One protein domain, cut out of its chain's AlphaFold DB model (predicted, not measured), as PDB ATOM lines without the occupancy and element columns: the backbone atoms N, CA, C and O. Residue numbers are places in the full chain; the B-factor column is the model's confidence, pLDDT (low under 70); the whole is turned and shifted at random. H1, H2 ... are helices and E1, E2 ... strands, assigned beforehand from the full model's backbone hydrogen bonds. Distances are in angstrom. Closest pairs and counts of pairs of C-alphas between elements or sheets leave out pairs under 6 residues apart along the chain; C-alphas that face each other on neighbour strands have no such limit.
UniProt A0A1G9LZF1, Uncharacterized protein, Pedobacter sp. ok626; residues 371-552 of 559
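Overview. This is residues 371 to 552 of the 559 residues of an uncharacterized protein of Pedobacter sp. ok626 (UniProt A0A1G9LZF1). With little regular structure, a strongly twisted wall of four strands bears H2 and H3 over one face in two layers, with H1 packed on H3. The 182 printed residues run H1 H2 E1 E2 E3 E4 H3, mixed in class, 69 in named elements. The antiparallel sheet E1 E2 E3 E4 is a meander, strand after strand; the whole is compact, radius of gyration 15.9 A for the C-alphas, spans 53 by 38 by 29 A.

Along the chain. Find C-alpha 371 at (-48.149, 19.891, -35.935); H1 runs to 379. Next come H2, 419 to 434, 22.8 A; E1, 438 to 443; E2, 446 to 453; E3, 462 to 468; E4, 475 to 480. H3, 517 to 533, 24.6 A, ends at (-41.338, 24.761, -40.787).

Arrangement. Look for N 441 and O 448, 2.8 A, N 449 and O 466, 2.9 A, and N 465 and O 477, 2.9 A, within hydrogen-bond range. H2 lies over E1, closest C-alphas Lys 428 and Cys 440, 5.9 A. H3 lies over E3, height 9.6 A over the sheet. H1 touches H3's residues 523 to 530, closest C-alphas Leu 371 and Leu 530, 6.4 A. In H1, H2 and H3 every O i to N i+4 pair is within range.

Size, cuts and confidence. The printed part has no cut; links H1 to H2 and E4 to H3 are long. Confidence is under 70 at 404 to 417, 459, 502 to 505 and 542 to 552.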
ATOM      1  N   LEU A 371     -48.426  18.716 -36.767       91.75
ATOM      2  CA  LEU A 371     -48.149  19.891 -35.935       91.75
ATOM      3  C   LEU A 371     -49.301  20.907 -35.994       91.75
ATOM      4  O   LEU A 371     -49.721  21.441 -34.966       91.75
ATOM      5  N   ARG A 372     -49.869  21.134 -37.185       92.31
ATOM      6  CA  ARG A 372     -51.058  21.977 -37.376       92.31
ATOM      7  C   ARG A 372     -52.277  21.435 -36.636       92.31
ATOM      8  O   ARG A 372     -52.985  22.215 -36.000       92.31
ATOM      9  N   ALA A 373     -52.516  20.126 -36.679       92.50
ATOM     10  CA  ALA A 373     -53.604  19.499 -35.934       92.50
ATOM     11  C   ALA A 373     -53.430  19.679 -34.414       92.50
ATOM     12  O   ALA A 373     -54.378  20.078 -33.733       92.50
ATOM     13  N   ALA A 374     -52.215  19.473 -33.892       93.00
ATOM     14  CA  ALA A 374     -51.895  19.705 -32.483       93.00
ATOM     15  C   ALA A 374     -52.115  21.175 -32.081       93.00
ATOM     16  O   ALA A 374     -52.812  21.450 -31.103       93.00
ATOM     17  N   ALA A 375     -51.622  22.132 -32.872       92.31
ATOM     18  CA  ALA A 375     -51.868  23.557 -32.642       92.31
ATOM     19  C   ALA A 375     -53.359  23.932 -32.731       92.31
ATOM     20  O   ALA A 375     -53.834  24.782 -31.972       92.31
ATOM     21  N   GLY A 376     -54.132  23.270 -33.597       93.44
ATOM     22  CA  GLY A 376     -55.592  23.389 -33.657       93.44
ATOM     23  C   GLY A 376     -56.278  22.957 -32.355       93.44
ATOM     24  O   GLY A 376     -57.169  23.645 -31.848       93.44
ATOM     25  N   LEU A 377     -55.830  21.854 -31.749       94.31
ATOM     26  CA  LEU A 377     -56.318  21.413 -30.437       94.31
ATOM     27  C   LEU A 377     -55.942  22.398 -29.323       94.31
ATOM     28  O   LEU A 377     -56.759  22.659 -28.438       94.31
ATOM     29  N   ILE A 378     -54.732  22.958 -29.362       92.44
ATOM     30  CA  ILE A 378     -54.258  23.932 -28.368       92.44
ATOM     31  C   ILE A 378     -55.086  25.222 -28.448       92.44
ATOM     32  O   ILE A 378     -55.690  25.656 -27.464       92.44
ATOM     33  N   SER A 379     -55.178  25.806 -29.642       90.69
ATOM     34  CA  SER A 379     -55.890  27.065 -29.895       90.69
ATOM     35  C   SER A 379     -57.383  26.993 -29.562       90.69
ATOM     36  O   SER A 379     -57.915  27.933 -28.971       90.69
ATOM     37  N   SER A 380     -58.039  25.865 -29.857       92.12
ATOM     38  CA  SER A 380     -59.449  25.617 -29.510       92.12
ATOM     39  C   SER A 380     -59.688  25.302 -28.027       92.12
ATOM     40  O   SER A 380     -60.836  25.174 -27.603       92.12
ATOM     41  N   GLY A 381     -58.628  25.152 -27.222       90.69
ATOM     42  CA  GLY A 381     -58.735  24.735 -25.824       90.69
ATOM     43  C   GLY A 381     -59.159  23.272 -25.663       90.69
ATOM     44  O   GLY A 381     -59.612  22.878 -24.588       90.69
ATOM     45  N   ALA A 382     -59.021  22.444 -26.703       94.25
ATOM     46  CA  ALA A 382     -59.342  21.018 -26.701       94.25
ATOM     47  C   ALA A 382     -58.141  20.119 -26.351       94.25
ATOM     48  O   ALA A 382     -58.354  18.947 -26.049       94.25
ATOM     49  N   ALA A 383     -56.920  20.658 -26.306       94.69
ATOM     50  CA  ALA A 383     -55.691  19.906 -26.051       94.69
ATOM     51  C   ALA A 383     -55.593  19.295 -24.640       94.69
ATOM     52  O   ALA A 383     -56.073  19.863 -23.648       94.69
ATOM     53  N   TYR A 384     -54.943  18.136 -24.587       96.31
ATOM     54  CA  TYR A 384     -54.461  17.436 -23.403       96.31
ATOM     55  C   TYR A 384     -53.040  16.923 -23.681       96.31
ATOM     56  O   TYR A 384     -52.738  16.545 -24.811       96.31
ATOM     57  N   THR A 385     -52.191  16.871 -22.659       95.81
ATOM     58  CA  THR A 385     -50.804  16.406 -22.735       95.81
ATOM     59  C   THR A 385     -50.690  14.997 -22.159       95.81
ATOM     60  O   THR A 385     -51.011  14.774 -20.987       95.81
ATOM     61  N   THR A 386     -50.248  14.038 -22.976       95.19
ATOM     62  CA  THR A 386     -50.056  12.633 -22.580       95.19
ATOM     63  C   THR A 386     -48.861  12.459 -21.638       95.19
ATOM     64  O   THR A 386     -47.998  13.333 -21.544       95.19
ATOM     65  N   SER A 387     -48.743  11.289 -21.001       93.69
ATOM     66  CA  SER A 387     -47.581  10.964 -20.161       93.69
ATOM     67  C   SER A 387     -46.257  10.901 -20.931       93.69
ATOM     68  O   SER A 387     -45.190  11.095 -20.352       93.69
ATOM     69  N   SER A 388     -46.310  10.690 -22.251       91.19
ATOM     70  CA  SER A 388     -45.155  10.751 -23.153       91.19
ATOM     71  C   SER A 388     -44.802  12.167 -23.623       91.19
ATOM     72  O   SER A 388     -43.745  12.336 -24.225       91.19
ATOM     73  N   GLY A 389     -45.641  13.172 -23.339       91.19
ATOM     74  CA  GLY A 389     -45.415  14.561 -23.746       91.19
ATOM     75  C   GLY A 389     -45.969  14.928 -25.126       91.19
ATOM     76  O   GLY A 389     -45.460  15.863 -25.729       91.19
ATOM     77  N   ASN A 390     -46.993  14.220 -25.621       93.19
ATOM     78  CA  ASN A 390     -47.675  14.514 -26.890       93.19
ATOM     79  C   ASN A 390     -49.017  15.222 -26.661       93.19
ATOM     80  O   ASN A 390     -49.621  15.091 -25.592       93.19
ATOM     81  N   ILE A 391     -49.512  15.931 -27.680       94.44
ATOM     82  CA  ILE A 391     -50.831  16.578 -27.651       94.44
ATOM     83  C   ILE A 391     -51.908  15.617 -28.162       94.44
ATOM     84  O   ILE A 391     -51.775  14.998 -29.211       94.44
ATOM     85  N   THR A 392     -53.015  15.520 -27.432       93.81
ATOM     86  CA  THR A 392     -54.167  14.688 -27.786       93.81
ATOM     87  C   THR A 392     -55.489  15.378 -27.446       93.81
ATOM     88  O   THR A 392     -55.531  16.360 -26.707       93.81
ATOM     89  N   SER A 393     -56.596  14.860 -27.977       92.94
ATOM     90  CA  SER A 393     -57.963  15.240 -27.589       92.94
ATOM     91  C   SER A 393     -58.561  14.309 -26.520       92.94
ATOM     92  O   SER A 393     -59.677  14.538 -26.044       92.94
ATOM     93  N   VAL A 394     -57.835  13.253 -26.132       91.25
ATOM     94  CA  VAL A 394     -58.293  12.243 -25.171       91.25
ATOM     95  C   VAL A 394     -58.257  12.790 -23.741       91.25
ATOM     96  O   VAL A 394     -57.209  13.156 -23.217       91.25
ATOM     97  N   LYS A 395     -59.416  12.776 -23.069       90.81
ATOM     98  CA  LYS A 395     -59.617  13.389 -21.742       90.81
ATOM     99  C   LYS A 395     -58.920  12.684 -20.570       90.81
ATOM    100  O   LYS A 395     -58.967  13.198 -19.459       90.81
ATOM    101  N   THR A 396     -58.339  11.504 -20.784       88.94
ATOM    102  CA  THR A 396     -57.597  10.768 -19.744       88.94
ATOM    103  C   THR A 396     -56.207  11.349 -19.494       88.94
ATOM    104  O   THR A 396     -55.607  11.059 -18.466       88.94
ATOM    105  N   ALA A 397     -55.691  12.144 -20.435       92.44
ATOM    106  CA  ALA A 397     -54.432  12.866 -20.317       92.44
ATOM    107  C   ALA A 397     -54.599  14.173 -19.509       92.44
ATOM    108  O   ALA A 397     -55.711  14.559 -19.144       92.44
ATOM    109  N   VAL A 398     -53.500  14.873 -19.215       93.00
ATOM    110  CA  VAL A 398     -53.533  16.110 -18.413       93.00
ATOM    111  C   VAL A 398     -54.055  17.266 -19.262       93.00
ATOM    112  O   VAL A 398     -53.563  17.498 -20.360       93.00
ATOM    113  N   LYS A 399     -55.056  18.007 -18.780       94.19
ATOM    114  CA  LYS A 399     -55.657  19.109 -19.543       94.19
ATOM    115  C   LYS A 399     -54.678  20.270 -19.726       94.19
ATOM    116  O   LYS A 399     -54.160  20.786 -18.744       94.19
ATOM    117  N   ASN A 400     -54.537  20.754 -20.958       90.06
ATOM    118  CA  ASN A 400     -53.860  22.014 -21.248       90.06
ATOM    119  C   ASN A 400     -54.788  23.182 -20.887       90.06
ATOM    120  O   ASN A 400     -55.830  23.383 -21.524       90.06
ATOM    121  N   THR A 401     -54.464  23.904 -19.818       85.25
ATOM    122  CA  THR A 401     -55.230  25.064 -19.346       85.25
ATOM    123  C   THR A 401     -54.701  26.361 -19.946       85.25
ATOM    124  O   THR A 401     -53.558  26.433 -20.386       85.25
ATOM    125  N   ALA A 402     -55.518  27.417 -19.933       80.38
ATOM    126  CA  ALA A 402     -55.076  28.742 -20.361       80.38
ATOM    127  C   ALA A 402     -53.823  29.191 -19.587       80.38
ATOM    128  O   ALA A 402     -53.719  28.921 -18.392       80.38
ATOM    129  N   HIS A 403     -52.930  29.936 -20.248       71.62
ATOM    130  CA  HIS A 403     -51.706  30.529 -19.675       71.62
ATOM    131  C   HIS A 403     -51.964  31.631 -18.617       71.62
ATOM    132  O   HIS A 403     -51.077  32.427 -18.303       71.62
ATOM    133  N   SER A 404     -53.183  31.682 -18.073       63.44
ATOM    134  CA  SER A 404     -53.622  32.529 -16.970       63.44
ATOM    135  C   SER A 404     -54.585  31.745 -16.071       63.44
ATOM    136  O   SER A 404     -55.486  31.043 -16.539       63.44
ATOM    137  N   PHE A 405     -54.394  31.838 -14.752       60.22
ATOM    138  CA  PHE A 405     -55.315  31.257 -13.773       60.22
ATOM    139  C   PHE A 405     -55.360  32.081 -12.483       60.22
ATOM    140  O   PHE A 405     -54.351  32.603 -12.011       60.22
ATOM    141  N   HIS A 406     -56.544  32.149 -11.869       49.03
ATOM    142  CA  HIS A 406     -56.758  32.894 -10.623       49.03
ATOM    143  C   HIS A 406     -56.767  32.016  -9.362       49.03
ATOM    144  O   HIS A 406     -56.632  32.545  -8.259       49.03
ATOM    145  N   PHE A 407     -56.899  30.685  -9.486       46.50
ATOM    146  CA  PHE A 407     -57.097  29.804  -8.329       46.50
ATOM    147  C   PHE A 407     -56.478  28.410  -8.519       46.50
ATOM    148  O   PHE A 407     -56.816  27.701  -9.459       46.50
ATOM    149  N   GLY A 408     -55.619  27.994  -7.580       46.59
ATOM    150  CA  GLY A 408     -55.185  26.599  -7.425       46.59
ATOM    151  C   GLY A 408     -56.159  25.788  -6.559       46.59
ATOM    152  O   GLY A 408     -56.836  26.337  -5.682       46.59
ATOM    153  N   SER A 409     -56.228  24.476  -6.786       46.75
ATOM    154  CA  SER A 409     -57.084  23.551  -6.032       46.75
ATOM    155  C   SER A 409     -56.722  23.522  -4.532       46.75
ATOM    156  O   SER A 409     -55.581  23.742  -4.123       46.75
ATOM    157  N   LYS A 410     -57.724  23.336  -3.660       40.47
ATOM    158  CA  LYS A 410     -57.559  23.441  -2.198       40.47
ATOM    159  C   LYS A 410     -56.828  22.214  -1.633       40.47
ATOM    160  O   LYS A 410     -57.475  21.249  -1.247       40.47
ATOM    161  N   VAL A 411     -55.506  22.290  -1.491       48.59
ATOM    162  CA  VAL A 411     -54.734  21.382  -0.624       48.59
ATOM    163  C   VAL A 411     -54.335  22.139   0.647       48.59
ATOM    164  O   VAL A 411     -53.797  23.245   0.576       48.59
ATOM    165  N   LYS A 412     -54.654  21.587   1.826       49.78
ATOM    166  CA  LYS A 412     -54.188  22.108   3.123       49.78
ATOM    167  C   LYS A 412     -52.847  21.450   3.441       49.78
ATOM    168  O   LYS A 412     -52.826  20.279   3.803       49.78
ATOM    169  N   ILE A 413     -51.756  22.202   3.334       57.12
ATOM    170  CA  ILE A 413     -50.430  21.771   3.792       57.12
ATOM    171  C   ILE A 413     -50.148  22.494   5.119       57.12
ATOM    172  O   ILE A 413     -50.143  23.727   5.137       57.12
ATOM    173  N   PRO A 414     -49.989  21.775   6.244       55.25
ATOM    174  CA  PRO A 414     -49.653  22.381   7.529       55.25
ATOM    175  C   PRO A 414     -48.315  23.132   7.457       55.25
ATOM    176  O   PRO A 414     -47.323  22.591   6.975       55.25
ATOM    177  N   ARG A 415     -48.277  24.377   7.947       61.44
ATOM    178  CA  ARG A 415     -47.088  25.246   7.918       61.44
ATOM    179  C   ARG A 415     -46.275  25.130   9.209       61.44
ATOM    180  O   ARG A 415     -46.283  26.045  10.026       61.44
ATOM    181  N   HIS A 416     -45.593  24.001   9.394       58.69
ATOM    182  CA  HIS A 416     -44.659  23.773  10.504       58.69
ATOM    183  C   HIS A 416     -43.435  22.969  10.015       58.69
ATOM    184  O   HIS A 416     -43.594  22.067   9.198       58.69
ATOM    185  N   GLY A 417     -42.227  23.266  10.516       64.31
ATOM    186  CA  GLY A 417     -40.996  22.518  10.182       64.31
ATOM    187  C   GLY A 417     -40.562  22.611   8.707       64.31
ATOM    188  O   GLY A 417     -40.798  23.626   8.055       64.31
ATOM    189  N   ASP A 418     -39.961  21.542   8.166       70.94
ATOM    190  CA  ASP A 418     -39.481  21.403   6.771       70.94
ATOM    191  C   ASP A 418     -40.612  21.242   5.723       70.94
ATOM    192  O   ASP A 418     -40.512  20.490   4.749       70.94
ATOM    193  N   TYR A 419     -41.727  21.961   5.886       80.88
ATOM    194  CA  TYR A 419     -42.914  21.823   5.030       80.88
ATOM    195  C   TYR A 419     -42.615  22.065   3.536       80.88
ATOM    196  O   TYR A 419     -43.233  21.431   2.677       80.88
ATOM    197  N   LYS A 420     -41.643  22.935   3.212       82.88
ATOM    198  CA  LYS A 420     -41.179  23.166   1.834       82.88
ATOM    199  C   LYS A 420     -40.632  21.877   1.216       82.88
ATOM    200  O   LYS A 420     -40.972  21.554   0.083       82.88
ATOM    201  N   TYR A 421     -39.834  21.111   1.961       84.81
ATOM    202  CA  TYR A 421     -39.269  19.850   1.477       84.81
ATOM    203  C   TYR A 421     -40.361  18.800   1.235       84.81
ATOM    204  O   TYR A 421     -40.377  18.149   0.189       84.81
ATOM    205  N   ALA A 422     -41.329  18.689   2.151       85.69
ATOM    206  CA  ALA A 422     -42.483  17.803   1.985       85.69
ATOM    207  C   ALA A 422     -43.333  18.183   0.757       85.69
ATOM    208  O   ALA A 422     -43.711  17.319  -0.033       85.69
ATOM    209  N   TYR A 423     -43.574  19.481   0.547       87.69
ATOM    210  CA  TYR A 423     -44.269  19.989  -0.638       87.69
ATOM    211  C   TYR A 423     -43.534  19.635  -1.936       87.69
ATOM    212  O   TYR A 423     -44.145  19.115  -2.870       87.69
ATOM    213  N   LEU A 424     -42.222  19.876  -2.000       90.81
ATOM    214  CA  LEU A 424     -41.424  19.569  -3.190       90.81
ATOM    215  C   LEU A 424     -41.369  18.061  -3.452       90.81
ATOM    216  O   LEU A 424     -41.399  17.645  -4.607       90.81
ATOM    217  N   THR A 425     -41.358  17.245  -2.396       90.56
ATOM    218  CA  THR A 425     -41.443  15.779  -2.499       90.56
ATOM    219  C   THR A 425     -42.779  15.346  -3.100       90.56
ATOM    220  O   THR A 425     -42.813  14.489  -3.979       90.56
ATOM    221  N   HIS A 426     -43.880  15.985  -2.701       90.69
ATOM    222  CA  HIS A 426     -45.190  15.716  -3.288       90.69
ATOM    223  C   HIS A 426     -45.278  16.159  -4.759       90.69
ATOM    224  O   HIS A 426     -45.764  15.400  -5.593       90.69
ATOM    225  N   GLN A 427     -44.761  17.344  -5.104       92.69
ATOM    226  CA  GLN A 427     -44.682  17.805  -6.500       92.69
ATOM    227  C   GLN A 427     -43.832  16.865  -7.359       92.69
ATOM    228  O   GLN A 427     -44.234  16.537  -8.471       92.69
ATOM    229  N   LYS A 428     -42.689  16.398  -6.838       94.75
ATOM    230  CA  LYS A 428     -41.853  15.387  -7.492       94.75
ATOM    231  C   LYS A 428     -42.671  14.146  -7.849       94.75
ATOM    232  O   LYS A 428     -42.673  13.760  -9.012       94.75
ATOM    233  N   GLN A 429     -43.368  13.564  -6.872       93.94
ATOM    234  CA  GLN A 429     -44.166  12.355  -7.079       93.94
ATOM    235  C   GLN A 429     -45.239  12.582  -8.151       93.94
ATOM    236  O   GLN A 429     -45.340  11.813  -9.096       93.94
ATOM    237  N   LEU A 430     -45.971  13.696  -8.063       94.44
ATOM    238  CA  LEU A 430     -46.996  14.045  -9.046       94.44
ATOM    239  C   LEU A 430     -46.438  14.195 -10.468       94.44
ATOM    240  O   LEU A 430     -47.094  13.780 -11.417       94.44
ATOM    241  N   ILE A 431     -45.252  14.785 -10.638       95.88
ATOM    242  CA  ILE A 431     -44.620  14.904 -11.959       95.88
ATOM    243  C   ILE A 431     -44.221  13.524 -12.487       95.88
ATOM    244  O   ILE A 431     -44.558  13.200 -13.621       95.88
ATOM    245  N   GLU A 432     -43.528  12.721 -11.679       95.06
ATOM    246  CA  GLU A 432     -43.016  11.410 -12.101       95.06
ATOM    247  C   GLU A 432     -44.135  10.379 -12.339       95.06
ATOM    248  O   GLU A 432     -43.963   9.505 -13.183       95.06
ATOM    249  N   ASP A 433     -45.283  10.512 -11.665       94.31
ATOM    250  CA  ASP A 433     -46.470   9.667 -11.875       94.31
ATOM    251  C   ASP A 433     -47.248  10.022 -13.150       94.31
ATOM    252  O   ASP A 433     -47.977   9.186 -13.681       94.31
ATOM    253  N   ASN A 434     -47.139  11.268 -13.624       95.44
ATOM    254  CA  ASN A 434     -47.896  11.744 -14.785       95.44
ATOM    255  C   ASN A 434     -47.052  11.843 -16.057       95.44
ATOM    256  O   ASN A 434     -47.631  11.837 -17.140       95.44
ATOM    257  N   TYR A 435     -45.723  11.948 -15.953       95.44
ATOM    258  CA  TYR A 435     -44.837  12.177 -17.094       95.44
ATOM    259  C   TYR A 435     -43.582  11.304 -17.054       95.44
ATOM    260  O   TYR A 435     -42.589  11.618 -16.397       95.44
ATOM    261  N   ASP A 436     -43.592  10.250 -17.868       93.50
ATOM    262  CA  ASP A 436     -42.546   9.223 -17.920       93.50
ATOM    263  C   ASP A 436     -41.186   9.764 -18.388       93.50
ATOM    264  O   ASP A 436     -40.144   9.140 -18.173       93.50
ATOM    265  N   PHE A 437     -41.192  10.908 -19.080       92.19
ATOM    266  CA  PHE A 437     -40.002  11.504 -19.679       92.19
ATOM    267  C   PHE A 437     -39.211  12.407 -18.727       92.19
ATOM    268  O   PHE A 437     -38.106  12.815 -19.088       92.19
ATOM    269  N   LEU A 438     -39.729  12.721 -17.531       94.62
ATOM    270  CA  LEU A 438     -39.051  13.552 -16.531       94.62
ATOM    271  C   LEU A 438     -38.578  12.724 -15.336       94.62
ATOM    272  O   LEU A 438     -39.285  11.867 -14.814       94.62
ATOM    273  N   LYS A 439     -37.373  13.041 -14.862       94.50
ATOM    274  CA  LYS A 439     -36.854  12.589 -13.572       94.50
ATOM    275  C   LYS A 439     -36.508  13.789 -12.716       94.50
ATOM    276  O   LYS A 439     -35.862  14.729 -13.182       94.50
ATOM    277  N   CYS A 440     -36.944  13.748 -11.468       96.56
ATOM    278  CA  CYS A 440     -36.894  14.874 -10.559       96.56
ATOM    279  C   CYS A 440     -35.996  14.585  -9.354       96.56
ATOM    280  O   CYS A 440     -35.948  13.486  -8.800       96.56
ATOM    281  N   THR A 441     -35.291  15.610  -8.902       95.88
ATOM    282  CA  THR A 441     -34.445  15.598  -7.704       95.88
ATOM    283  C   THR A 441     -34.713  16.861  -6.904       95.88
ATOM    284  O   THR A 441     -35.184  17.850  -7.459       95.88
ATOM    285  N   ILE A 442     -34.456  16.826  -5.600       93.25
ATOM    286  CA  ILE A 442     -34.579  18.002  -4.742       93.25
ATOM    287  C   ILE A 442     -33.182  18.320  -4.233       93.25
ATOM    288  O   ILE A 442     -32.571  17.482  -3.575       93.25
ATOM    289  N   ASP A 443     -32.696  19.515  -4.540       88.38
ATOM    290  CA  ASP A 443     -31.419  20.032  -4.053       88.38
ATOM    291  C   ASP A 443     -31.641  21.427  -3.475       88.38
ATOM    292  O   ASP A 443     -32.285  22.259  -4.106       88.38
ATOM    293  N   ARG A 444     -31.165  21.672  -2.249       86.06
ATOM    294  CA  ARG A 444     -31.290  22.968  -1.545       86.06
ATOM    295  C   ARG A 444     -32.688  23.613  -1.651       86.06
ATOM    296  O   ARG A 444     -32.805  24.792  -1.963       86.06
ATOM    297  N   LYS A 445     -33.750  22.834  -1.398       87.94
ATOM    298  CA  LYS A 445     -35.168  23.264  -1.495       87.94
ATOM    299  C   LYS A 445     -35.595  23.743  -2.900       87.94
ATOM    300  O   LYS A 445     -36.591  24.450  -3.042       87.94
ATOM    301  N   VAL A 446     -34.896  23.310  -3.944       90.81
ATOM    302  CA  VAL A 446     -35.287  23.484  -5.346       90.81
ATOM    303  C   VAL A 446     -35.620  22.115  -5.924       90.81
ATOM    304  O   VAL A 446     -34.810  21.188  -5.870       90.81
ATOM    305  N   LEU A 447     -36.817  21.975  -6.487       94.31
ATOM    306  CA  LEU A 447     -37.176  20.808  -7.287       94.31
ATOM    307  C   LEU A 447     -36.590  20.982  -8.688       94.31
ATOM    308  O   LEU A 447     -36.947  21.923  -9.392       94.31
ATOM    309  N   ILE A 448     -35.703  20.074  -9.087       96.19
ATOM    310  CA  ILE A 448     -35.044  20.067 -10.393       96.19
ATOM    311  C   ILE A 448     -35.494  18.823 -11.147       96.19
ATOM    312  O   ILE A 448     -35.115  17.705 -10.790       96.19
ATOM    313  N   CYS A 449     -36.258  19.021 -12.214       96.81
ATOM    314  CA  CYS A 449     -36.684  17.963 -13.119       96.81
ATOM    315  C   CYS A 449     -35.953  18.088 -14.454       96.81
ATOM    316  O   CYS A 449     -35.864  19.179 -15.020       96.81
ATOM    317  N   LYS A 450     -35.412  16.978 -14.956       96.44
ATOM    318  CA  LYS A 450     -34.737  16.899 -16.256       96.44
ATOM    319  C   LYS A 450     -35.266  15.714 -17.045       96.44
ATOM    320  O   LYS A 450     -35.610  14.688 -16.463       96.44
ATOM    321  N   GLY A 451     -35.306  15.850 -18.361       93.44
ATOM    322  CA  GLY A 451     -35.869  14.824 -19.228       93.44
ATOM    323  C   GLY A 451     -35.668  15.103 -20.704       93.44
ATOM    324  O   GLY A 451     -35.220  16.191 -21.062       93.44
ATOM    325  N   TYR A 452     -36.016  14.125 -21.539       92.56
ATOM    326  CA  TYR A 452     -36.045  14.261 -22.994       92.56
ATOM    327  C   TYR A 452     -37.487  14.141 -23.485       92.56
ATOM    328  O   TYR A 452     -38.086  13.074 -23.395       92.56
ATOM    329  N   VAL A 453     -38.033  15.232 -24.014       91.44
ATOM    330  CA  VAL A 453     -39.334  15.253 -24.689       91.44
ATOM    331  C   VAL A 453     -39.116  14.882 -26.149       91.44
ATOM    332  O   VAL A 453     -38.331  15.539 -26.831       91.44
ATOM    333  N   LYS A 454     -39.819  13.864 -26.643       88.75
ATOM    334  CA  LYS A 454     -39.842  13.508 -28.064       88.75
ATOM    335  C   LYS A 454     -41.285  13.513 -28.540       88.75
ATOM    336  O   LYS A 454     -42.029  12.589 -28.223       88.75
ATOM    337  N   LEU A 455     -41.651  14.569 -29.260       86.19
ATOM    338  CA  LEU A 455     -42.963  14.656 -29.888       86.19
ATOM    339  C   LEU A 455     -43.081  13.581 -30.971       86.19
ATOM    340  O   LEU A 455     -42.110  13.330 -31.686       86.19
ATOM    341  N   GLU A 456     -44.261  12.990 -31.130       81.75
ATOM    342  CA  GLU A 456     -44.556  12.085 -32.251       81.75
ATOM    343  C   GLU A 456     -44.326  12.763 -33.609       81.75
ATOM    344  O   GLU A 456     -43.953  12.113 -34.586       81.75
ATOM    345  N   GLU A 457     -44.503  14.080 -33.654       75.12
ATOM    346  CA  GLU A 457     -44.366  14.916 -34.837       75.12
ATOM    347  C   GLU A 457     -42.966  15.525 -35.004       75.12
ATOM    348  O   GLU A 457     -42.722  16.198 -36.002       75.12
ATOM    349  N   SER A 458     -42.036  15.345 -34.057       73.38
ATOM    350  CA  SER A 458     -40.692  15.933 -34.159       73.38
ATOM    351  C   SER A 458     -39.632  14.911 -34.558       73.38
ATOM    352  O   SER A 458     -39.588  13.776 -34.082       73.38
ATOM    353  N   ASN A 459     -38.704  15.360 -35.404       68.56
ATOM    354  CA  ASN A 459     -37.517  14.597 -35.783       68.56
ATOM    355  C   ASN A 459     -36.416  14.635 -34.710       68.56
ATOM    356  O   ASN A 459     -35.452  13.872 -34.797       68.56
ATOM    357  N   ILE A 460     -36.544  15.507 -33.706       77.19
ATOM    358  CA  ILE A 460     -35.559  15.683 -32.642       77.19
ATOM    359  C   ILE A 460     -36.205  15.576 -31.264       77.19
ATOM    360  O   ILE A 460     -37.377  15.882 -31.066       77.19
ATOM    361  N   SER A 461     -35.403  15.176 -30.282       85.62
ATOM    362  CA  SER A 461     -35.799  15.254 -28.878       85.62
ATOM    363  C   SER A 461     -35.256  16.513 -28.222       85.62
ATOM    364  O   SER A 461     -34.121  16.922 -28.490       85.62
ATOM    365  N   TYR A 462     -36.051  17.069 -27.314       91.06
ATOM    366  CA  TYR A 462     -35.748  18.248 -26.522       91.06
ATOM    367  C   TYR A 462     -35.337  17.832 -25.121       91.06
ATOM    368  O   TYR A 462     -36.144  17.297 -24.361       91.06
ATOM    369  N   LYS A 463     -34.089  18.103 -24.745       93.44
ATOM    370  CA  LYS A 463     -33.675  17.998 -23.352       93.44
ATOM    371  C   LYS A 463     -34.171  19.219 -22.610       93.44
ATOM    372  O   LYS A 463     -33.770  20.338 -22.920       93.44
ATOM    373  N   VAL A 464     -35.003  19.002 -21.609       95.44
ATOM    374  CA  VAL A 464     -35.644  20.073 -20.850       95.44
ATOM    375  C   VAL A 464     -35.181  20.053 -19.403       95.44
ATOM    376  O   VAL A 464     -34.831  19.003 -18.854       95.44
ATOM    377  N   LYS A 465     -35.173  21.229 -18.779       96.19
ATOM    378  CA  LYS A 465     -34.951  21.411 -17.344       96.19
ATOM    379  C   LYS A 465     -36.071  22.272 -16.783       96.19
ATOM    380  O   LYS A 465     -36.349  23.333 -17.329       96.19
ATOM    381  N   ILE A 466     -36.671  21.824 -15.687       95.69
ATOM    382  CA  ILE A 466     -37.652  22.582 -14.912       95.69
ATOM    383  C   ILE A 466     -37.097  22.743 -13.501       95.69
ATOM    384  O   ILE A 466     -36.753  21.758 -12.850       95.69
ATOM    385  N   GLU A 467     -37.005  23.982 -13.036       94.38
ATOM    386  CA  GLU A 467     -36.606  24.334 -11.675       94.38
ATOM    387  C   GLU A 467     -37.790  24.989 -10.978       94.38
ATOM    388  O   GLU A 467     -38.300  25.998 -11.461       94.38
ATOM    389  N   HIS A 468     -38.232  24.433  -9.854       91.44
ATOM    390  CA  HIS A 468     -39.371  24.948  -9.105       91.44
ATOM    391  C   HIS A 468     -39.011  25.193  -7.640       91.44
ATOM    392  O   HIS A 468     -38.503  24.311  -6.944       91.44
ATOM    393  N   VAL A 469     -39.338  26.401  -7.182       89.19
ATOM    394  CA  VAL A 469     -39.315  26.813  -5.778       89.19
ATOM    395  C   VAL A 469     -40.747  27.081  -5.335       89.19
ATOM    396  O   VAL A 469     -41.577  27.569  -6.104       89.19
ATOM    397  N   VAL A 470     -41.038  26.766  -4.075       86.06
ATOM    398  CA  VAL A 470     -42.365  26.931  -3.476       86.06
ATOM    399  C   VAL A 470     -42.889  28.357  -3.679       86.06
ATOM    400  O   VAL A 470     -42.225  29.328  -3.323       86.06
ATOM    401  N   GLY A 471     -44.088  28.484  -4.257       80.25
ATOM    402  CA  GLY A 471     -44.753  29.776  -4.475       80.25
ATOM    403  C   GLY A 471     -44.190  30.636  -5.613       80.25
ATOM    404  O   GLY A 471     -44.663  31.753  -5.799       80.25
ATOM    405  N   LYS A 472     -43.219  30.138  -6.388       82.88
ATOM    406  CA  LYS A 472     -42.656  30.834  -7.554       82.88
ATOM    407  C   LYS A 472     -42.972  30.101  -8.856       82.88
ATOM    408  O   LYS A 472     -43.195  28.887  -8.866       82.88
ATOM    409  N   GLU A 473     -42.956  30.846  -9.958       83.38
ATOM    410  CA  GLU A 473     -43.088  30.290 -11.307       83.38
ATOM    411  C   GLU A 473     -41.951  29.307 -11.613       83.38
ATOM    412  O   GLU A 473     -40.785  29.646 -11.422       83.38
ATOM    413  N   PRO A 474     -42.222  28.090 -12.098       89.75
ATOM    414  CA  PRO A 474     -41.172  27.189 -12.538       89.75
ATOM    415  C   PRO A 474     -40.358  27.787 -13.687       89.75
ATOM    416  O   PRO A 474     -40.893  28.194 -14.715       89.75
ATOM    417  N   LYS A 475     -39.039  27.787 -13.526       91.31
ATOM    418  CA  LYS A 475     -38.094  28.204 -14.554       91.31
ATOM    419  C   LYS A 475     -37.879  27.014 -15.467       91.31
ATOM    420  O   LYS A 475     -37.361  25.988 -15.028       91.31
ATOM    421  N   THR A 476     -38.298  27.156 -16.717       93.19
ATOM    422  CA  THR A 476     -38.234  26.084 -17.710       93.19
ATOM    423  C   THR A 476     -37.233  26.449 -18.791       93.19
ATOM    424  O   THR A 476     -37.300  27.548 -19.329       93.19
ATOM    425  N   THR A 477     -36.310  25.549 -19.116       94.50
ATOM    426  CA  THR A 477     -35.218  25.785 -20.069       94.50
ATOM    427  C   THR A 477     -35.092  24.608 -21.030       94.50
ATOM    428  O   THR A 477     -35.119  23.451 -20.601       94.50
ATOM    429  N   ILE A 478     -34.893  24.899 -22.318       93.00
ATOM    430  CA  ILE A 478     -34.450  23.910 -23.309       93.00
ATOM    431  C   ILE A 478     -32.920  23.845 -23.253       93.00
ATOM    432  O   ILE A 478     -32.239  24.813 -23.577       93.00
ATOM    433  N   LEU A 479     -32.382  22.716 -22.796       90.25
ATOM    434  CA  LEU A 479     -30.942  22.470 -22.720       90.25
ATOM    435  C   LEU A 479     -30.373  22.003 -24.064       90.25
ATOM    436  O   LEU A 479     -29.275  22.402 -24.439       90.25
ATOM    437  N   GLU A 480     -31.105  21.143 -24.775       85.81
ATOM    438  CA  GLU A 480     -30.720  20.604 -26.083       85.81
ATOM    439  C   GLU A 480     -31.983  20.481 -26.963       85.81
ATOM    440  O   GLU A 480     -32.995  20.000 -26.456       85.81
ATOM    441  N   PRO A 481     -31.960  20.871 -28.253       84.44
ATOM    442  CA  PRO A 481     -30.873  21.596 -28.909       84.44
ATOM    443  C   PRO A 481     -30.682  22.991 -28.298       84.44
ATOM    444  O   PRO A 481     -31.607  23.552 -27.714       84.44
ATOM    445  N   LEU A 482     -29.488  23.568 -28.452       83.56
ATOM    446  CA  LEU A 482     -29.263  24.954 -28.054       83.56
ATOM    447  C   LEU A 482     -30.050  25.873 -28.996       83.56
ATOM    448  O   LEU A 482     -29.798  25.913 -30.201       83.56
ATOM    449  N   ILE A 483     -31.023  26.591 -28.446       86.38
ATOM    450  CA  ILE A 483     -31.840  27.555 -29.185       86.38
ATOM    451  C   ILE A 483     -31.329  28.948 -28.844       86.38
ATOM    452  O   ILE A 483     -31.157  29.279 -27.668       86.38
ATOM    453  N   LYS A 484     -31.067  29.758 -29.875       84.69
ATOM    454  CA  LYS A 484     -30.687  31.156 -29.689       84.69
ATOM    455  C   LYS A 484     -31.870  31.907 -29.060       84.69
ATOM    456  O   LYS A 484     -32.941  31.923 -29.668       84.69
ATOM    457  N   PRO A 485     -31.693  32.542 -27.890       86.62
ATOM    458  CA  PRO A 485     -32.748  33.315 -27.262       86.62
ATOM    459  C   PRO A 485     -33.317  34.383 -28.187       86.62
ATOM    460  O   PRO A 485     -32.573  35.127 -28.831       86.62
ATOM    461  N   SER A 486     -34.642  34.466 -28.235       86.38
ATOM    462  CA  SER A 486     -35.353  35.461 -29.022       86.38
ATOM    463  C   SER A 486     -36.734  35.692 -28.429       86.38
ATOM    464  O   SER A 486     -37.474  34.751 -28.128       86.38
ATOM    465  N   SER A 487     -37.105  36.965 -28.310       83.94
ATOM    466  CA  SER A 487     -38.442  37.339 -27.865       83.94
ATOM    467  C   SER A 487     -39.531  36.893 -28.837       83.94
ATOM    468  O   SER A 487     -40.632  36.606 -28.386       83.94
ATOM    469  N   LYS A 488     -39.205  36.739 -30.130       85.31
ATOM    470  CA  LYS A 488     -40.130  36.236 -31.164       85.31
ATOM    471  C   LYS A 488     -40.623  34.814 -30.903       85.31
ATOM    472  O   LYS A 488     -41.636  34.422 -31.451       85.31
ATOM    473  N   ILE A 489     -39.873  34.034 -30.128       87.69
ATOM    474  CA  ILE A 489     -40.224  32.656 -29.770       87.69
ATOM    475  C   ILE A 489     -40.462  32.529 -28.266       87.69
ATOM    476  O   ILE A 489     -40.339  31.445 -27.713       87.69
ATOM    477  N   HIS A 490     -40.741  33.632 -27.563       87.56
ATOM    478  CA  HIS A 490     -41.006  33.620 -26.120       87.56
ATOM    479  C   HIS A 490     -39.878  32.999 -25.279       87.56
ATOM    480  O   HIS A 490     -40.130  32.283 -24.309       87.56
ATOM    481  N   MET A 491     -38.622  33.287 -25.635       88.50
ATOM    482  CA  MET A 491     -37.441  32.828 -24.903       88.50
ATOM    483  C   MET A 491     -36.628  34.014 -24.371       88.50
ATOM    484  O   MET A 491     -36.259  34.922 -25.120       88.50
ATOM    485  N   TYR A 492     -36.333  33.990 -23.072       86.31
ATOM    486  CA  TYR A 492     -35.492  34.968 -22.387       86.31
ATOM    487  C   TYR A 492     -34.011  34.774 -22.717       86.31
ATOM    488  O   TYR A 492     -33.572  33.685 -23.083       86.31
ATOM    489  N   SER A 493     -33.214  35.830 -22.521       85.75
ATOM    490  CA  SER A 493     -31.767  35.841 -22.789       85.75
ATOM    491  C   SER A 493     -30.961  34.801 -22.001       85.75
ATOM    492  O   SER A 493     -29.861  34.460 -22.420       85.75
ATOM    493  N   ASP A 494     -31.493  34.276 -20.894       85.62
ATOM    494  CA  ASP A 494     -30.888  33.202 -20.100       85.62
ATOM    495  C   ASP A 494     -31.338  31.789 -20.536       85.62
ATOM    496  O   ASP A 494     -31.136  30.822 -19.800       85.62
ATOM    497  N   HIS A 495     -31.953  31.679 -21.720       87.69
ATOM    498  CA  HIS A 495     -32.546  30.472 -22.314       87.69
ATOM    499  C   HIS A 495     -33.798  29.929 -21.607       87.69
ATOM    500  O   HIS A 495     -34.303  28.867 -21.988       87.69
ATOM    501  N   SER A 496     -34.331  30.617 -20.593       89.69
ATOM    502  CA  SER A 496     -35.617  30.231 -20.010       89.69
ATOM    503  C   SER A 496     -36.797  30.617 -20.907       89.69
ATOM    504  O   SER A 496     -36.736  31.571 -21.684       89.69
ATOM    505  N   LEU A 497     -37.875  29.844 -20.822       90.06
ATOM    506  CA  LEU A 497     -39.109  30.041 -21.577       90.06
ATOM    507  C   LEU A 497     -40.075  30.952 -20.818       90.06
ATOM    508  O   LEU A 497     -40.253  30.816 -19.608       90.06
ATOM    509  N   CYS A 498     -40.754  31.832 -21.546       86.88
ATOM    510  CA  CYS A 498     -41.883  32.601 -21.038       86.88
ATOM    511  C   CYS A 498     -43.173  31.801 -21.228       86.88
ATOM    512  O   CYS A 498     -43.849  31.935 -22.246       86.88
ATOM    513  N   LEU A 499     -43.493  30.945 -20.255       85.69
ATOM    514  CA  LEU A 499     -44.648  30.043 -20.333       85.69
ATOM    515  C   LEU A 499     -45.911  30.589 -19.665       85.69
ATOM    516  O   LEU A 499     -46.987  30.053 -19.908       85.69
ATOM    517  N   SER A 500     -45.819  31.614 -18.818       75.88
ATOM    518  CA  SER A 500     -46.995  32.195 -18.169       75.88
ATOM    519  C   SER A 500     -46.909  33.709 -18.085       75.88
ATOM    520  O   SER A 500     -45.840  34.306 -18.224       75.88
ATOM    521  N   TYR A 501     -48.057  34.348 -17.867       70.81
ATOM    522  CA  TYR A 501     -48.108  35.788 -17.677       70.81
ATOM    523  C   TYR A 501     -48.066  36.138 -16.187       70.81
ATOM    524  O   TYR A 501     -49.062  35.992 -15.472       70.81
ATOM    525  N   ALA A 502     -46.914  36.624 -15.718       61.94
ATOM    526  CA  ALA A 502     -46.647  36.870 -14.298       61.94
ATOM    527  C   ALA A 502     -47.617  37.863 -13.621       61.94
ATOM    528  O   ALA A 502     -47.841  37.769 -12.415       61.94
ATOM    529  N   LYS A 503     -48.220  38.807 -14.367       61.66
ATOM    530  CA  LYS A 503     -49.185  39.770 -13.796       61.66
ATOM    531  C   LYS A 503     -50.547  39.143 -13.482       61.66
ATOM    532  O   LYS A 503     -51.206  39.574 -12.538       61.66
ATOM    533  N   GLU A 504     -50.958  38.128 -14.238       62.34
ATOM    534  CA  GLU A 504     -52.253  37.451 -14.060       62.34
ATOM    535  C   GLU A 504     -52.127  36.097 -13.354       62.34
ATOM    536  O   GLU A 504     -53.109  35.594 -12.805       62.34
ATOM    537  N   THR A 505     -50.917  35.534 -13.308       65.88
ATOM    538  CA  THR A 505     -50.641  34.205 -12.758       65.88
ATOM    539  C   THR A 505     -49.982  34.316 -11.389       65.88
ATOM    540  O   THR A 505     -48.780  34.553 -11.265       65.88
ATOM    541  N   LYS A 506     -50.762  34.110 -10.321       70.56
ATOM    542  CA  LYS A 506     -50.217  34.030  -8.957       70.56
ATOM    543  C   LYS A 506     -49.823  32.596  -8.625       70.56
ATOM    544  O   LYS A 506     -50.665  31.774  -8.261       70.56
ATOM    545  N   TRP A 507     -48.526  32.316  -8.707       75.94
ATOM    546  CA  TRP A 507     -47.950  31.060  -8.241       75.94
ATOM    547  C   TRP A 507     -48.072  30.945  -6.723       75.94
ATOM    548  O   TRP A 507     -47.761  31.867  -5.974       75.94
ATOM    549  N   THR A 508     -48.576  29.807  -6.257       77.00
ATOM    550  CA  THR A 508     -48.735  29.519  -4.828       77.00
ATOM    551  C   THR A 508     -48.388  28.059  -4.558       77.00
ATOM    552  O   THR A 508     -48.258  27.266  -5.484       77.00
ATOM    553  N   GLU A 509     -48.336  27.673  -3.283       73.25
ATOM    554  CA  GLU A 509     -48.240  26.274  -2.820       73.25
ATOM    555  C   GLU A 509     -49.379  25.365  -3.337       73.25
ATOM    556  O   GLU A 509     -49.377  24.165  -3.097       73.25
ATOM    557  N   LYS A 510     -50.395  25.922  -4.002       74.50
ATOM    558  CA  LYS A 510     -51.523  25.168  -4.566       74.50
ATOM    559  C   LYS A 510     -51.373  24.897  -6.056       74.50
ATOM    560  O   LYS A 510     -52.163  24.142  -6.614       74.50
ATOM    561  N   THR A 511     -50.418  25.548  -6.710       80.06
ATOM    562  CA  THR A 511     -50.204  25.365  -8.138       80.06
ATOM    563  C   THR A 511     -49.397  24.094  -8.356       80.06
ATOM    564  O   THR A 511     -48.348  23.897  -7.746       80.06
ATOM    565  N   LYS A 512     -49.882  23.211  -9.227       87.94
ATOM    566  CA  LYS A 512     -49.188  21.967  -9.554       87.94
ATOM    567  C   LYS A 512     -48.396  22.143 -10.838       87.94
ATOM    568  O   LYS A 512     -48.950  22.574 -11.851       87.94
ATOM    569  N   VAL A 513     -47.108  21.810 -10.791       89.62
ATOM    570  CA  VAL A 513     -46.203  21.944 -11.945       89.62
ATOM    571  C   VAL A 513     -46.652  21.024 -13.081       89.62
ATOM    572  O   VAL A 513     -46.644  21.434 -14.241       89.62
ATOM    573  N   TYR A 514     -47.112  19.815 -12.742       92.38
ATOM    574  CA  TYR A 514     -47.570  18.837 -13.725       92.38
ATOM    575  C   TYR A 514     -48.862  19.251 -14.448       92.38
ATOM    576  O   TYR A 514     -49.019  18.920 -15.610       92.38
ATOM    577  N   GLU A 515     -49.760  20.008 -13.809       90.69
ATOM    578  CA  GLU A 515     -51.022  20.436 -14.440       90.69
ATOM    579  C   GLU A 515     -50.855  21.660 -15.348       90.69
ATOM    580  O   GLU A 515     -51.680  21.862 -16.230       90.69
ATOM    581  N   ASN A 516     -49.826  22.489 -15.130       87.94
ATOM    582  CA  ASN A 516     -49.709  23.795 -15.792       87.94
ATOM    583  C   ASN A 516     -48.413  23.910 -16.606       87.94
ATOM    584  O   ASN A 516     -48.440  23.946 -17.830       87.94
ATOM    585  N   THR A 517     -47.256  23.914 -15.936       91.31
ATOM    586  CA  THR A 517     -45.955  24.162 -16.581       91.31
ATOM    587  C   THR A 517     -45.616  23.131 -17.643       91.31
ATOM    588  O   THR A 517     -45.125  23.504 -18.703       91.31
ATOM    589  N   ILE A 518     -45.834  21.843 -17.361       94.69
ATOM    590  CA  ILE A 518     -45.454  20.783 -18.299       94.69
ATOM    591  C   ILE A 518     -46.320  20.840 -19.568       94.69
ATOM    592  O   ILE A 518     -45.734  20.893 -20.646       94.69
ATOM    593  N   PRO A 519     -47.662  20.934 -19.491       94.62
ATOM    594  CA  PRO A 519     -48.489  21.186 -20.670       94.62
ATOM    595  C   PRO A 519     -48.056  22.417 -21.477       94.62
ATOM    596  O   PRO A 519     -47.897  22.314 -22.690       94.62
ATOM    597  N   TRP A 520     -47.762  23.546 -20.823       93.06
ATOM    598  CA  TRP A 520     -47.304  24.760 -21.515       93.06
ATOM    599  C   TRP A 520     -45.929  24.617 -22.166       93.06
ATOM    600  O   TRP A 520     -45.695  25.176 -23.234       93.06
ATOM    601  N   LEU A 521     -45.021  23.856 -21.555       94.31
ATOM    602  CA  LEU A 521     -43.750  23.491 -22.174       94.31
ATOM    603  C   LEU A 521     -43.990  22.700 -23.466       94.31
ATOM    604  O   LEU A 521     -43.358  22.993 -24.477       94.31
ATOM    605  N   ILE A 522     -44.909  21.730 -23.457       94.94
ATOM    606  CA  ILE A 522     -45.243  20.954 -24.659       94.94
ATOM    607  C   ILE A 522     -45.880  21.844 -25.734       94.94
ATOM    608  O   ILE A 522     -45.482  21.762 -26.894       94.94
ATOM    609  N   GLU A 523     -46.798  22.743 -25.364       94.06
ATOM    610  CA  GLU A 523     -47.366  23.731 -26.295       94.06
ATOM    611  C   GLU A 523     -46.282  24.596 -26.934       94.06
ATOM    612  O   GLU A 523     -46.264  24.771 -28.152       94.06
ATOM    613  N   TRP A 524     -45.344  25.096 -26.126       93.56
ATOM    614  CA  TRP A 524     -44.229  25.896 -26.619       93.56
ATOM    615  C   TRP A 524     -43.386  25.117 -27.631       93.56
ATOM    616  O   TRP A 524     -43.056  25.660 -28.684       93.56
ATOM    617  N   ILE A 525     -43.075  23.843 -27.357       94.00
ATOM    618  CA  ILE A 525     -42.314  22.999 -28.290       94.00
ATOM    619  C   ILE A 525     -43.100  22.807 -29.596       94.00
ATOM    620  O   ILE A 525     -42.508  22.948 -30.659       94.00
ATOM    621  N   ILE A 526     -44.415  22.566 -29.551       93.44
ATOM    622  CA  ILE A 526     -45.258  22.447 -30.759       93.44
ATOM    623  C   ILE A 526     -45.216  23.731 -31.599       93.44
ATOM    624  O   ILE A 526     -45.018  23.668 -32.813       93.44
ATOM    625  N   TYR A 527     -45.368  24.899 -30.973       93.06
ATOM    626  CA  TYR A 527     -45.311  26.178 -31.685       93.06
ATOM    627  C   TYR A 527     -43.912  26.505 -32.204       93.06
ATOM    628  O   TYR A 527     -43.785  27.063 -33.291       93.06
ATOM    629  N   TYR A 528     -42.864  26.118 -31.478       91.12
ATOM    630  CA  TYR A 528     -41.491  26.250 -31.950       91.12
ATOM    631  C   TYR A 528     -41.201  25.322 -33.137       91.12
ATOM    632  O   TYR A 528     -40.552  25.725 -34.097       91.12
ATOM    633  N   GLU A 529     -41.719  24.097 -33.118       89.69
ATOM    634  CA  GLU A 529     -41.628  23.177 -34.250       89.69
ATOM    635  C   GLU A 529     -42.358  23.723 -35.479       89.69
ATOM    636  O   GLU A 529     -41.798  23.700 -36.573       89.69
ATOM    637  N   LEU A 530     -43.559  24.290 -35.301       89.69
ATOM    638  CA  LEU A 530     -44.273  24.995 -36.371       89.69
ATOM    639  C   LEU A 530     -43.482  26.186 -36.902       89.69
ATOM    640  O   LEU A 530     -43.345  26.309 -38.114       89.69
ATOM    641  N   TYR A 531     -42.923  27.007 -36.011       87.88
ATOM    642  CA  TYR A 531     -42.079  28.150 -36.354       87.88
ATOM    643  C   TYR A 531     -40.927  27.748 -37.291       87.88
ATOM    644  O   TYR A 531     -40.655  28.438 -38.271       87.88
ATOM    645  N   LEU A 532     -40.281  26.603 -37.041       84.06
ATOM    646  CA  LEU A 532     -39.174  26.115 -37.871       84.06
ATOM    647  C   LEU A 532     -39.591  25.678 -39.283       84.06
ATOM    648  O   LEU A 532     -38.739  25.645 -40.169       84.06
ATOM    649  N   VAL A 533     -40.857  25.312 -39.502       80.56
ATOM    650  CA  VAL A 533     -41.338  24.761 -40.787       80.56
ATOM    651  C   VAL A 533     -42.308  25.686 -41.531       80.56
ATOM    652  O   VAL A 533     -42.548  25.478 -42.718       80.56
ATOM    653  N   ASN A 534     -42.856  26.713 -40.876       83.19
ATOM    654  CA  ASN A 534     -43.809  27.671 -41.454       83.19
ATOM    655  C   ASN A 534     -43.165  29.007 -41.876       83.19
ATOM    656  O   ASN A 534     -43.870  29.999 -42.053       83.19
ATOM    657  N   GLY A 535     -41.837  29.044 -42.024       75.19
ATOM    658  CA  GLY A 535     -41.110  30.249 -42.426       75.19
ATOM    659  C   GLY A 535     -40.841  31.223 -41.277       75.19
ATOM    660  O   GLY A 535     -40.860  32.434 -41.492       75.19
ATOM    661  N   ASN A 536     -40.565  30.717 -40.069       81.56
ATOM    662  CA  ASN A 536     -40.200  31.516 -38.895       81.56
ATOM    663  C   ASN A 536     -41.314  32.461 -38.425       81.56
ATOM    664  O   ASN A 536     -41.048  33.583 -37.974       81.56
ATOM    665  N   VAL A 537     -42.566  32.003 -38.511       85.12
ATOM    666  CA  VAL A 537     -43.741  32.739 -38.038       85.12
ATOM    667  C   VAL A 537     -44.223  32.110 -36.736       85.12
ATOM    668  O   VAL A 537     -44.634  30.952 -36.698       85.12
ATOM    669  N   TRP A 538     -44.156  32.866 -35.641       88.75
ATOM    670  CA  TRP A 538     -44.659  32.391 -34.357       88.75
ATOM    671  C   TRP A 538     -46.184  32.488 -34.328       88.75
ATOM    672  O   TRP A 538     -46.754  33.535 -34.620       88.75
ATOM    673  N   GLU A 539     -46.841  31.378 -33.999       88.56
ATOM    674  CA  GLU A 539     -48.309  31.275 -33.946       88.56
ATOM    675  C   GLU A 539     -48.829  30.985 -32.530       88.56
ATOM    676  O   GLU A 539     -50.035  30.825 -32.317       88.56
ATOM    677  N   GLY A 540     -47.919  30.872 -31.559       83.44
ATOM    678  CA  GLY A 540     -48.272  30.676 -30.162       83.44
ATOM    679  C   GLY A 540     -48.921  31.926 -29.579       83.44
ATOM    680  O   GLY A 540     -48.701  33.042 -30.047       83.44
ATOM    681  N   LYS A 541     -49.727  31.751 -28.530       75.44
ATOM    682  CA  LYS A 541     -50.337  32.891 -27.836       75.44
ATOM    683  C   LYS A 541     -49.252  33.764 -27.208       75.44
ATOM    684  O   LYS A 541     -48.384  33.260 -26.501       75.44
ATOM    685  N   GLU A 542     -49.352  35.071 -27.426       65.31
ATOM    686  CA  GLU A 542     -48.413  36.055 -26.894       65.31
ATOM    687  C   GLU A 542     -49.052  36.888 -25.774       65.31
ATOM    688  O   GLU A 542     -50.249  37.183 -25.797       65.31
ATOM    689  N   SER A 543     -48.246  37.298 -24.793       58.03
ATOM    690  CA  SER A 543     -48.633  38.346 -23.842       58.03
ATOM    691  C   SER A 543     -48.489  39.723 -24.511       58.03
ATOM    692  O   SER A 543     -47.470  39.952 -25.162       58.03
ATOM    693  N   PRO A 544     -49.435  40.662 -24.314       49.22
ATOM    694  CA  PRO A 544     -49.366  42.010 -24.890       49.22
ATOM    695  C   PRO A 544     -48.194  42.860 -24.361       49.22
ATOM    696  O   PRO A 544     -47.780  43.805 -25.029       49.22
ATOM    697  N   ASP A 545     -47.624  42.514 -23.202       56.34
ATOM    698  CA  ASP A 545     -46.396  43.123 -22.678       56.34
ATOM    699  C   ASP A 545     -45.159  42.295 -23.090       56.34
ATOM    700  O   ASP A 545     -45.058  41.114 -22.743       56.34
ATOM    701  N   HIS A 546     -44.203  42.913 -23.799       55.59
ATOM    702  CA  HIS A 546     -42.947  42.274 -24.221       55.59
ATOM    703  C   HIS A 546     -42.041  41.871 -23.036       55.59
ATOM    704  O   HIS A 546     -42.024  42.510 -21.983       55.59
ATOM    705  N   LEU A 547     -41.237  40.817 -23.236       63.72
ATOM    706  CA  LEU A 547     -40.278  40.275 -22.259       63.72
ATOM    707  C   LEU A 547     -39.304  41.356 -21.763       63.72
ATOM    708  O   LEU A 547     -38.587  41.959 -22.560       63.72
ATOM    709  N   THR A 548     -39.213  41.551 -20.445       64.75
ATOM    710  CA  THR A 548     -38.189  42.407 -19.824       64.75
ATOM    711  C   THR A 548     -37.367  41.596 -18.822       64.75
ATOM    712  O   THR A 548     -37.886  40.638 -18.250       64.75
ATOM    713  N   PRO A 549     -36.102  41.967 -18.539       63.72
ATOM    714  CA  PRO A 549     -35.325  41.317 -17.481       63.72
ATOM    715  C   PRO A 549     -36.032  41.334 -16.116       63.72
ATOM    716  O   PRO A 549     -35.852  40.422 -15.320       63.72
ATOM    717  N   ALA A 550     -36.879  42.338 -15.867       60.22
ATOM    718  CA  ALA A 550     -37.649  42.471 -14.635       60.22
ATOM    719  C   ALA A 550     -38.759  41.415 -14.473       60.22
ATOM    720  O   ALA A 550     -39.207  41.187 -13.353       60.22
ATOM    721  N   THR A 551     -39.208  40.768 -15.557       63.81
ATOM    722  CA  THR A 551     -40.187  39.668 -15.492       63.81
ATOM    723  C   THR A 551     -39.531  38.286 -15.426       63.81
ATOM    724  O   THR A 551     -40.237  37.285 -15.346       63.81
ATOM    725  N   MET A 552     -38.196  38.213 -15.431       65.50
ATOM    726  CA  MET A 552     -37.443  36.959 -15.382       65.50
ATOM    727  C   MET A 552     -37.400  36.387 -13.958       65.50
ATOM    728  O   MET A 552     -37.098  37.094 -12.998       65.50
TER     729      MET A 552